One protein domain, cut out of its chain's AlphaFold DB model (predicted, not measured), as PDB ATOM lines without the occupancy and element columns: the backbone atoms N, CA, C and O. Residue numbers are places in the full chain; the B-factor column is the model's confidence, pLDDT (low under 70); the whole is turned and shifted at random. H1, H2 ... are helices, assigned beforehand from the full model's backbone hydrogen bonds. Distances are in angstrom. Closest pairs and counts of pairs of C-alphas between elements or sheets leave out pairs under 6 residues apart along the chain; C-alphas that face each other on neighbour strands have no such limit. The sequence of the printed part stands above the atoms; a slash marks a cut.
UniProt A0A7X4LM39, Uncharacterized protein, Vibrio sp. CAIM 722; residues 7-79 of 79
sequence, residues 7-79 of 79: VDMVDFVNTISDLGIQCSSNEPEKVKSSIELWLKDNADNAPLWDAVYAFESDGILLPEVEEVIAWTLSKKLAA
ATOM      1  N   VAL A   7      -4.071 -88.261 -12.914       86.31
ATOM      2  CA  VAL A   7      -3.704 -89.609 -13.343       86.31
ATOM      3  C   VAL A   7      -4.728 -90.084 -14.358       86.31
ATOM      4  O   VAL A   7      -5.906 -90.286 -14.029       86.31
ATOM      5  N   ASP A   8      -4.270 -90.267 -15.590       89.69
ATOM      6  CA  ASP A   8      -5.045 -90.922 -16.633       89.69
ATOM      7  C   ASP A   8      -4.696 -92.415 -16.763       89.69
ATOM      8  O   ASP A   8      -3.873 -92.977 -16.033       89.69
ATOM      9  N   MET A   9      -5.380 -93.104 -17.679       90.75
ATOM     10  CA  MET A   9      -5.164 -94.536 -17.879       90.75
ATOM     11  C   MET A   9      -3.766 -94.858 -18.419       90.75
ATOM     12  O   MET A   9      -3.255 -95.949 -18.180       90.75
ATOM     13  N   VAL A  10      -3.133 -93.932 -19.140       90.56
ATOM     14  CA  VAL A  10      -1.772 -94.107 -19.654       90.56
ATOM     15  C   VAL A  10      -0.776 -94.069 -18.501       90.56
ATOM     16  O   VAL A  10       0.090 -94.940 -18.426       90.56
ATOM     17  N   ASP A  11      -0.927 -93.121 -17.576       89.50
ATOM     18  CA  ASP A  11      -0.088 -93.017 -16.376       89.50
ATOM     19  C   ASP A  11      -0.193 -94.270 -15.502       89.50
ATOM     20  O   ASP A  11       0.816 -94.829 -15.047       89.50
ATOM     21  N   PHE A  12      -1.423 -94.761 -15.327       89.62
ATOM     22  CA  PHE A  12      -1.686 -96.001 -14.612       89.62
ATOM     23  C   PHE A  12      -1.018 -97.202 -15.296       89.62
ATOM     24  O   PHE A  12      -0.274 -97.942 -14.648       89.62
ATOM     25  N   VAL A  13      -1.221 -97.369 -16.610       92.06
ATOM     26  CA  VAL A  13      -0.624 -98.459 -17.400       92.06
ATOM     27  C   VAL A  13       0.902 -98.411 -17.366       92.06
ATOM     28  O   VAL A  13       1.533 -99.458 -17.217       92.06
ATOM     29  N   ASN A  14       1.510 -97.229 -17.464       91.44
ATOM     30  CA  ASN A  14       2.962 -97.073 -17.386       91.44
ATOM     31  C   ASN A  14       3.497 -97.553 -16.032       91.44
ATOM     32  O   ASN A  14       4.436 -98.344 -15.983       91.44
ATOM     33  N   THR A  15       2.842 -97.158 -14.940       89.69
ATOM     34  CA  THR A  15       3.276 -97.518 -13.582       89.69
ATOM     35  C   THR A  15       3.164 -99.018 -13.319       89.69
ATOM     36  O   THR A  15       4.082 -99.626 -12.773       89.69
ATOM     37  N   ILE A  16       2.069 -99.660 -13.740       90.50
ATOM     38  CA  ILE A  16       1.933-101.118 -13.588       90.50
ATOM     39  C   ILE A  16       2.828-101.890 -14.574       90.50
ATOM     40  O   ILE A  16       3.228-103.019 -14.286       90.50
ATOM     41  N   SER A  17       3.192-101.291 -15.713       91.12
ATOM     42  CA  SER A  17       4.138-101.886 -16.665       91.12
ATOM     43  C   SER A  17       5.541-102.007 -16.075       91.12
ATOM     44  O   SER A  17       6.209-103.011 -16.332       91.12
ATOM     45  N   ASP A  18       5.958-101.064 -15.225       89.31
ATOM     46  CA  ASP A  18       7.227-101.145 -14.483       89.31
ATOM     47  C   ASP A  18       7.260-102.331 -13.501       89.31
ATOM     48  O   ASP A  18       8.329-102.856 -13.182       89.31
ATOM     49  N   LEU A  19       6.089-102.818 -13.079       88.12
ATOM     50  CA  LEU A  19       5.926-104.032 -12.269       88.12
ATOM     51  C   LEU A  19       5.879-105.319 -13.115       88.12
ATOM     52  O   LEU A  19       5.748-106.419 -12.578       88.12
ATOM     53  N   GLY A  20       5.970-105.198 -14.441       89.69
ATOM     54  CA  GLY A  20       5.894-106.309 -15.387       89.69
ATOM     55  C   GLY A  20       4.483-106.634 -15.887       89.69
ATOM     56  O   GLY A  20       4.307-107.647 -16.567       89.69
ATOM     57  N   ILE A  21       3.475-105.803 -15.594       90.69
ATOM     58  CA  ILE A  21       2.109-105.985 -16.108       90.69
ATOM     59  C   ILE A  21       2.013-105.344 -17.491       90.69
ATOM     60  O   ILE A  21       1.822-104.140 -17.624       90.69
ATOM     61  N   GLN A  22       2.130-106.152 -18.542       90.25
ATOM     62  CA  GLN A  22       2.010-105.642 -19.907       90.25
ATOM     63  C   GLN A  22       0.544-105.539 -20.343       90.25
ATOM     64  O   GLN A  22      -0.174-106.538 -20.478       90.25
ATOM     65  N   CYS A  23       0.106-104.313 -20.613       89.44
ATOM     66  CA  CYS A  23      -1.197-104.021 -21.197       89.44
ATOM     67  C   CYS A  23      -1.054-103.781 -22.703       89.44
ATOM     68  O   CYS A  23      -0.241-102.978 -23.148       89.44
ATOM     69  N   SER A  24      -1.856-104.478 -23.509       84.62
ATOM     70  CA  SER A  24      -1.888-104.294 -24.970       84.62
ATOM     71  C   SER A  24      -2.756-103.113 -25.418       84.62
ATOM     72  O   SER A  24      -2.778-102.776 -26.600       84.62
ATOM     73  N   SER A  25      -3.501-102.517 -24.487       89.62
ATOM     74  CA  SER A  25      -4.437-101.419 -24.701       89.62
ATOM     75  C   SER A  25      -4.643-100.670 -23.385       89.62
ATOM     76  O   SER A  25      -4.558-101.275 -22.315       89.62
ATOM     77  N   ASN A  26      -4.978 -99.385 -23.491       89.88
ATOM     78  CA  ASN A  26      -5.372 -98.528 -22.370       89.88
ATOM     79  C   ASN A  26      -6.897 -98.539 -22.172       89.88
ATOM     80  O   ASN A  26      -7.458 -97.655 -21.543       89.88
ATOM     81  N   GLU A  27      -7.612 -99.500 -22.753       92.12
ATOM     82  CA  GLU A  27      -9.030 -99.689 -22.457       92.12
ATOM     83  C   GLU A  27      -9.187-100.331 -21.066       92.12
ATOM     84  O   GLU A  27      -8.553-101.364 -20.818       92.12
ATOM     85  N   PRO A  28     -10.071 -99.813 -20.190       91.00
ATOM     86  CA  PRO A  28     -10.237-100.303 -18.819       91.00
ATOM     87  C   PRO A  28     -10.361-101.830 -18.715       91.00
ATOM     88  O   PRO A  28      -9.665-102.474 -17.935       91.00
ATOM     89  N   GLU A  29     -11.187-102.443 -19.563       91.69
ATOM     90  CA  GLU A  29     -11.417-103.894 -19.565       91.69
ATOM     91  C   GLU A  29     -10.177-104.709 -19.969       91.69
ATOM     92  O   GLU A  29      -9.954-105.818 -19.472       91.69
ATOM     93  N   LYS A  30      -9.339-104.164 -20.857       92.44
ATOM     94  CA  LYS A  30      -8.080-104.798 -21.269       92.44
ATOM     95  C   LYS A  30      -7.042-104.707 -20.161       92.44
ATOM     96  O   LYS A  30      -6.386-105.708 -19.881       92.44
ATOM     97  N   VAL A  31      -6.962-103.560 -19.490       92.75
ATOM     98  CA  VAL A  31      -6.093-103.357 -18.325       92.75
ATOM     99  C   VAL A  31      -6.486-104.309 -17.190       92.75
ATOM    100  O   VAL A  31      -5.636-105.056 -16.706       92.75
ATOM    101  N   LYS A  32      -7.781-104.394 -16.848       93.12
ATOM    102  CA  LYS A  32      -8.310-105.359 -15.863       93.12
ATOM    103  C   LYS A  32      -7.929-106.802 -16.217       93.12
ATOM    104  O   LYS A  32      -7.451-107.546 -15.362       93.12
ATOM    105  N   SER A  33      -8.080-107.188 -17.485       93.12
ATOM    106  CA  SER A  33      -7.720-108.533 -17.963       93.12
ATOM    107  C   SER A  33      -6.220-108.827 -17.819       93.12
ATOM    108  O   SER A  33      -5.852-109.913 -17.373       93.12
ATOM    109  N   SER A  34      -5.349-107.872 -18.166       93.19
ATOM    110  CA  SER A  34      -3.895-108.002 -17.997       93.19
ATOM    111  C   SER A  34      -3.501-108.152 -16.528       93.19
ATOM    112  O   SER A  34      -2.702-109.028 -16.202       93.19
ATOM    113  N   ILE A  35      -4.096-107.352 -15.637       91.38
ATOM    114  CA  ILE A  35      -3.864-107.443 -14.190       91.38
ATOM    115  C   ILE A  35      -4.319-108.806 -13.658       91.38
ATOM    116  O   ILE A  35      -3.587-109.447 -12.910       91.38
ATOM    117  N   GLU A  36      -5.496-109.297 -14.062       91.12
ATOM    118  CA  GLU A  36      -5.996-110.604 -13.615       91.12
ATOM    119  C   GLU A  36      -5.103-111.765 -14.060       91.12
ATOM    120  O   GLU A  36      -4.896-112.708 -13.298       91.12
ATOM    121  N   LEU A  37      -4.589-111.716 -15.290       91.00
ATOM    122  CA  LEU A  37      -3.643-112.715 -15.780       91.00
ATOM    123  C   LEU A  37      -2.338-112.660 -14.987       91.00
ATOM    124  O   LEU A  37      -1.882-113.687 -14.494       91.00
ATOM    125  N   TRP A  38      -1.791-111.462 -14.788       92.38
ATOM    126  CA  TRP A  38      -0.558-111.286 -14.029       92.38
ATOM    127  C   TRP A  38      -0.697-111.750 -12.571       92.38
ATOM    128  O   TRP A  38       0.199-112.422 -12.067       92.38
ATOM    129  N   LEU A  39      -1.835-111.482 -11.921       89.88
ATOM    130  CA  LEU A  39      -2.133-111.933 -10.554       89.88
ATOM    131  C   LEU A  39      -2.179-113.460 -10.412       89.88
ATOM    132  O   LEU A  39      -1.893-113.977  -9.335       89.88
ATOM    133  N   LYS A  40      -2.552-114.193 -11.469       87.19
ATOM    134  CA  LYS A  40      -2.554-115.666 -11.452       87.19
ATOM    135  C   LYS A  40      -1.143-116.240 -11.496       87.19
ATOM    136  O   LYS A  40      -0.893-117.269 -10.873       87.19
ATOM    137  N   ASP A  41      -0.248-115.573 -12.216       85.56
ATOM    138  CA  ASP A  41       1.125-116.030 -12.426       85.56
ATOM    139  C   ASP A  41       2.085-115.523 -11.335       85.56
ATOM    140  O   ASP A  41       3.121-116.142 -11.084       85.56
ATOM    141  N   ASN A  42       1.736-114.431 -10.645       83.06
ATOM    142  CA  ASN A  42       2.564-113.797  -9.620       83.06
ATOM    143  C   ASN A  42       1.938-113.948  -8.231       83.06
ATOM    144  O   ASN A  42       1.067-113.180  -7.823       83.06
ATOM    145  N   ALA A  43       2.440-114.934  -7.481       74.94
ATOM    146  CA  ALA A  43       2.065-115.150  -6.083       74.94
ATOM    147  C   ALA A  43       2.525-114.007  -5.157       74.94
ATOM    148  O   ALA A  43       1.903-113.780  -4.120       74.94
ATOM    149  N   ASP A  44       3.592-113.289  -5.529       80.69
ATOM    150  CA  ASP A  44       4.028-112.062  -4.858       80.69
ATOM    151  C   ASP A  44       3.488-110.837  -5.605       80.69
ATOM    152  O   ASP A  44       4.070-110.355  -6.576       80.69
ATOM    153  N   ASN A  45       2.321-110.371  -5.168       85.88
ATOM    154  CA  ASN A  45       1.598-109.247  -5.759       85.88
ATOM    155  C   ASN A  45       1.604-107.995  -4.865       85.88
ATOM    156  O   ASN A  45       0.898-107.031  -5.161       85.88
ATOM    157  N   ALA A  46       2.421-107.978  -3.803       87.50
ATOM    158  CA  ALA A  46       2.565-106.824  -2.915       87.50
ATOM    159  C   ALA A  46       2.915-105.517  -3.660       87.50
ATOM    160  O   ALA A  46       2.232-104.521  -3.415       87.50
ATOM    161  N   PRO A  47       3.852-105.509  -4.637       88.44
ATOM    162  CA  PRO A  47       4.214-104.284  -5.354       88.44
ATOM    163  C   PRO A  47       3.058-103.654  -6.140       88.44
ATOM    164  O   PRO A  47       2.972-102.433  -6.246       88.44
ATOM    165  N   LEU A  48       2.141-104.473  -6.669       88.75
ATOM    166  CA  LEU A  48       0.948-103.977  -7.358       88.75
ATOM    167  C   LEU A  48       0.026-103.239  -6.388       88.75
ATOM    168  O   LEU A  48      -0.480-102.168  -6.711       88.75
ATOM    169  N   TRP A  49      -0.192-103.796  -5.197       90.19
ATOM    170  CA  TRP A  49      -1.049-103.156  -4.203       90.19
ATOM    171  C   TRP A  49      -0.457-101.843  -3.709       90.19
ATOM    172  O   TRP A  49      -1.197-100.872  -3.581       90.19
ATOM    173  N   ASP A  50       0.855-101.801  -3.485       89.56
ATOM    174  CA  ASP A  50       1.546-100.579  -3.071       89.56
ATOM    175  C   ASP A  50       1.407 -99.474  -4.129       89.56
ATOM    176  O   ASP A  50       1.085 -98.336  -3.787       89.56
ATOM    177  N   ALA A  51       1.548 -99.814  -5.417       88.00
ATOM    178  CA  ALA A  51       1.328 -98.869  -6.511       88.00
ATOM    179  C   ALA A  51      -0.125 -98.364  -6.567       88.00
ATOM    180  O   ALA A  51      -0.363 -97.167  -6.712       88.00
ATOM    181  N   VAL A  52      -1.109 -99.254  -6.404       88.19
ATOM    182  CA  VAL A  52      -2.533 -98.883  -6.413       88.19
ATOM    183  C   VAL A  52      -2.888 -97.956  -5.245       88.19
ATOM    184  O   VAL A  52      -3.594 -96.971  -5.449       88.19
ATOM    185  N   TYR A  53      -2.373 -98.215  -4.039       87.31
ATOM    186  CA  TYR A  53      -2.597 -97.322  -2.897       87.31
ATOM    187  C   TYR A  53      -1.897 -95.969  -3.057       87.31
ATOM    188  O   TYR A  53      -2.435 -94.957  -2.610       87.31
ATOM    189  N   ALA A  54      -0.729 -95.928  -3.704       86.00
ATOM    190  CA  ALA A  54      -0.054 -94.669  -4.004       86.00
ATOM    191  C   ALA A  54      -0.913 -93.781  -4.920       86.00
ATOM    192  O   ALA A  54      -1.061 -92.590  -4.659       86.00
ATOM    193  N   PHE A  55      -1.561 -94.365  -5.931       84.62
ATOM    194  CA  PHE A  55      -2.484 -93.640  -6.806       84.62
ATOM    195  C   PHE A  55      -3.703 -93.073  -6.073       84.62
ATOM    196  O   PHE A  55      -4.089 -91.938  -6.332       84.62
ATOM    197  N   GLU A  56      -4.288 -93.841  -5.152       77.81
ATOM    198  CA  GLU A  56      -5.427 -93.394  -4.339       77.81
ATOM    199  C   GLU A  56      -5.042 -92.275  -3.353       77.81
ATOM    200  O   GLU A  56      -5.849 -91.390  -3.072       77.81
ATOM    201  N   SER A  57      -3.807 -92.295  -2.836       79.75
ATOM    202  CA  SER A  57      -3.296 -91.293  -1.889       79.75
ATOM    203  C   SER A  57      -2.888 -89.981  -2.563       79.75
ATOM    204  O   SER A  57      -3.176 -88.903  -2.035       79.75
ATOM    205  N   ASP A  58      -2.202 -90.065  -3.704       73.12
ATOM    206  CA  ASP A  58      -1.419 -88.943  -4.232       73.12
ATOM    207  C   ASP A  58      -1.962 -88.379  -5.559       73.12
ATOM    208  O   ASP A  58      -1.618 -87.254  -5.935       73.12
ATOM    209  N   GLY A  59      -2.826 -89.119  -6.265       74.50
ATOM    210  CA  GLY A  59      -3.338 -88.751  -7.587       74.50
ATOM    211  C   GLY A  59      -4.761 -88.190  -7.583       74.50
ATOM    212  O   GLY A  59      -5.628 -88.631  -6.831       74.50
ATOM    213  N   ILE A  60      -5.048 -87.253  -8.494       81.25
ATOM    214  CA  ILE A  60      -6.434 -86.993  -8.913       81.25
ATOM    215  C   ILE A  60      -6.746 -87.993 -10.022       81.25
ATOM    216  O   ILE A  60      -6.271 -87.843 -11.143       81.25
ATOM    217  N   LEU A  61      -7.525 -89.023  -9.708       86.88
ATOM    218  CA  LEU A  61      -7.851 -90.088 -10.654       86.88
ATOM    219  C   LEU A  61      -8.961 -89.650 -11.610       86.88
ATOM    220  O   LEU A  61      -9.983 -89.101 -11.190       86.88
ATOM    221  N   LEU A  62      -8.799 -89.944 -12.901       89.56
ATOM    222  CA  LEU A  62      -9.940 -89.926 -13.810       89.56
ATOM    223  C   LEU A  62     -10.928 -91.053 -13.453       89.56
ATOM    224  O   LEU A  62     -10.494 -92.119 -13.010       89.56
ATOM    225  N   PRO A  63     -12.244 -90.877 -13.699       88.81
ATOM    226  CA  PRO A  63     -13.260 -91.859 -13.301       88.81
ATOM    227  C   PRO A  63     -13.005 -93.278 -13.828       88.81
ATOM    228  O   PRO A  63     -13.281 -94.262 -13.149       88.81
ATOM    229  N   GLU A  64     -12.452 -93.392 -15.035       89.25
ATOM    230  CA  GLU A  64     -12.094 -94.682 -15.637       89.25
ATOM    231  C   GLU A  64     -10.929 -95.378 -14.916       89.25
ATOM    232  O   GLU A  64     -10.912 -96.602 -14.805       89.25
ATOM    233  N   VAL A  65      -9.973 -94.607 -14.390       89.94
ATOM    234  CA  VAL A  65      -8.838 -95.116 -13.609       89.94
ATOM    235  C   VAL A  65      -9.311 -95.523 -12.221       89.94
ATOM    236  O   VAL A  65      -8.972 -96.607 -11.751       89.94
ATOM    237  N   GLU A  66     -10.152 -94.696 -11.598       90.75
ATOM    238  CA  GLU A  66     -10.792 -95.000 -10.316       90.75
ATOM    239  C   GLU A  66     -11.578 -96.317 -10.388       90.75
ATOM    240  O   GLU A  66     -11.447 -97.168  -9.509       90.75
ATOM    241  N   GLU A  67     -12.321 -96.547 -11.477       92.00
ATOM    242  CA  GLU A  67     -13.048 -97.800 -11.695       92.00
ATOM    243  C   GLU A  67     -12.109 -99.018 -11.754       92.00
ATOM    244  O   GLU A  67     -12.379-100.055 -11.137       92.00
ATOM    245  N   VAL A  68     -10.991 -98.910 -12.481       91.44
ATOM    246  CA  VAL A  68      -9.995 -99.988 -12.583       91.44
ATOM    247  C   VAL A  68      -9.308-100.234 -11.242       91.44
ATOM    248  O   VAL A  68      -9.130-101.394 -10.860       91.44
ATOM    249  N   ILE A  69      -8.962 -99.181 -10.501       90.00
ATOM    250  CA  ILE A  69      -8.343 -99.271  -9.174       90.00
ATOM    251  C   ILE A  69      -9.294 -99.936  -8.178       90.00
ATOM    252  O   ILE A  69      -8.920-100.924  -7.542       90.00
ATOM    253  N   ALA A  70     -10.543 -99.477  -8.095       90.38
ATOM    254  CA  ALA A  70     -11.548-100.052  -7.207       90.38
ATOM    255  C   ALA A  70     -11.800-101.535  -7.523       90.38
ATOM    256  O   ALA A  70     -11.854-102.380  -6.622       90.38
ATOM    257  N   TRP A  71     -11.889-101.883  -8.812       93.00
ATOM    258  CA  TRP A  71     -11.992-103.275  -9.240       93.00
ATOM    259  C   TRP A  71     -10.755-104.090  -8.838       93.00
ATOM    260  O   TRP A  71     -10.896-105.195  -8.310       93.00
ATOM    261  N   THR A  72      -9.554-103.541  -9.024       89.88
ATOM    262  CA  THR A  72      -8.282-104.197  -8.680       89.88
ATOM    263  C   THR A  72      -8.224-104.498  -7.181       89.88
ATOM    264  O   THR A  72      -7.972-105.636  -6.788       89.88
ATOM    265  N   LEU A  73      -8.584-103.533  -6.333       88.56
ATOM    266  CA  LEU A  73      -8.658-103.712  -4.879       88.56
ATOM    267  C   LEU A  73      -9.693-104.766  -4.458       88.56
ATOM    268  O   LEU A  73      -9.452-105.524  -3.515       88.56
ATOM    269  N   SER A  74     -10.813-104.885  -5.179       89.56
ATOM    270  CA  SER A  74     -11.805-105.936  -4.905       89.56
ATOM    271  C   SER A  74     -11.235-107.351  -5.084       89.56
ATOM    272  O   SER A  74     -11.628-108.265  -4.359       89.56
ATOM    273  N   LYS A  75     -10.259-107.537  -5.989       86.31
ATOM    274  CA  LYS A  75      -9.578-108.826  -6.194       86.31
ATOM    275  C   LYS A  75      -8.679-109.196  -5.019       86.31
ATOM    276  O   LYS A  75      -8.610-110.372  -4.683       86.31
ATOM    277  N   LYS A  76      -8.056-108.213  -4.360       82.69
ATOM    278  CA  LYS A  76      -7.260-108.429  -3.142       82.69
ATOM    279  C   LYS A  76      -8.111-108.921  -1.972       82.69
ATOM    280  O   LYS A  76      -7.656-109.749  -1.200       82.69
ATOM    281  N   LEU A  77      -9.335-108.409  -1.840       72.88
ATOM    282  CA  LEU A  77     -10.269-108.820  -0.784       72.88
ATOM    283  C   LEU A  77     -10.886-110.206  -1.028       72.88
ATOM    284  O   LEU A  77     -11.421-110.806  -0.099       72.88
ATOM    285  N   ALA A  78     -10.861-110.682  -2.274       68.94
ATOM    286  CA  ALA A  78     -11.414-111.974  -2.672       68.94
ATOM    287  C   ALA A  78     -10.382-113.120  -2.683       68.94
ATOM    288  O   ALA A  78     -10.791-114.277  -2.796       68.94
ATOM    289  N   ALA A  79      -9.086-112.800  -2.614       58.97
ATOM    290  CA  ALA A  79      -7.967-113.745  -2.567       58.97
ATOM    291  C   ALA A  79      -7.584-114.083  -1.119       58.97
ATOM    292  O   ALA A  79      -7.244-115.263  -0.876       58.97
TER     293      ALA A  79
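This is residues 7 to 79 of the 79 residues of an uncharacterized protein of Vibrio sp. CAIM 722 (UniProt A0A7X4LM39). Four helices make a small, compact bundle: taken round its long axis they come in the order H1, H2, H4, H3, with H2 and H3 at opposite corners. H1, H2 and H4 run the same way and H3 runs against H1 and H4, while the link of residues 19 to 27 folds back from the end of H1 to the start of H2. The printed part has 73 residues, with four named helices in the order H1, H2, H3, H4, no named strand, and the class all helix. It is compact, with a radius of gyration of the C-alphas of 11.0 A and a rounded outline of 29 by 25 by 20 A.

H1, residues 9 to 18, H3, residues 46 to 58, and H4, residues 63 to 78, form an up-and-down bundle, each running against the one before it in the chain. H1 and H3 only just touch, with 3 pairs of C-alphas within 8 A; the closest are those of Ile 16 and Leu 48, 6.9 A apart, and H3 takes part with residues 48 to 51 alone. They run opposite ways at a shallow tilt of 34 degrees, only just short of steep. H1 and H4 only just touch, only at their ends, the closest C-alphas being those of Met 9 and Val 65, 5.7 A apart; they run the same way at a steep tilt of 43 degrees. H3 and H4 are a helical hairpin, running opposite ways at a steep tilt of 40 degrees; they only just touch, with 3 pairs of C-alphas within 8 A, the closest being Val 52 and Ile 69 at 6.4 A. H2, residues 28 to 41, touches H4 with 8 pairs of C-alphas within 8 A, the closest being Pro 28 and Val 68 at 6.2 A, at a shallow tilt of 27 degrees, the same way. H1 and H2 are close but not clearly touching, with C-alphas 13 and 31 at 7.4 A, and H2 and H3 are apart. H4 is the hub, touching three helices. Every O i to N i+4 pair is within hydrogen-bond range in H1, H2 and H3; in H4, 11 of 12 are.

H1 begins at C-alpha 9, (-5.164, -94.536, -17.879), and is 14.4 A long. H2 is 20.4 A long and H3 18.4 A. H4, the longest at 22.8 A, ends at C-alpha 78, (-11.414, -111.974, -2.672).

The C-alphas farthest apart are those of Asp 41 and Ile 60, 30.2 A. The printed part has no cut and ends at the chain's last residue, 79. The links H2 to H3 and H3 to H4 are tight, and H1 to H2 is short. The mean pLDDT of the printed part is 87.4; residues 78 to 79 are under 70.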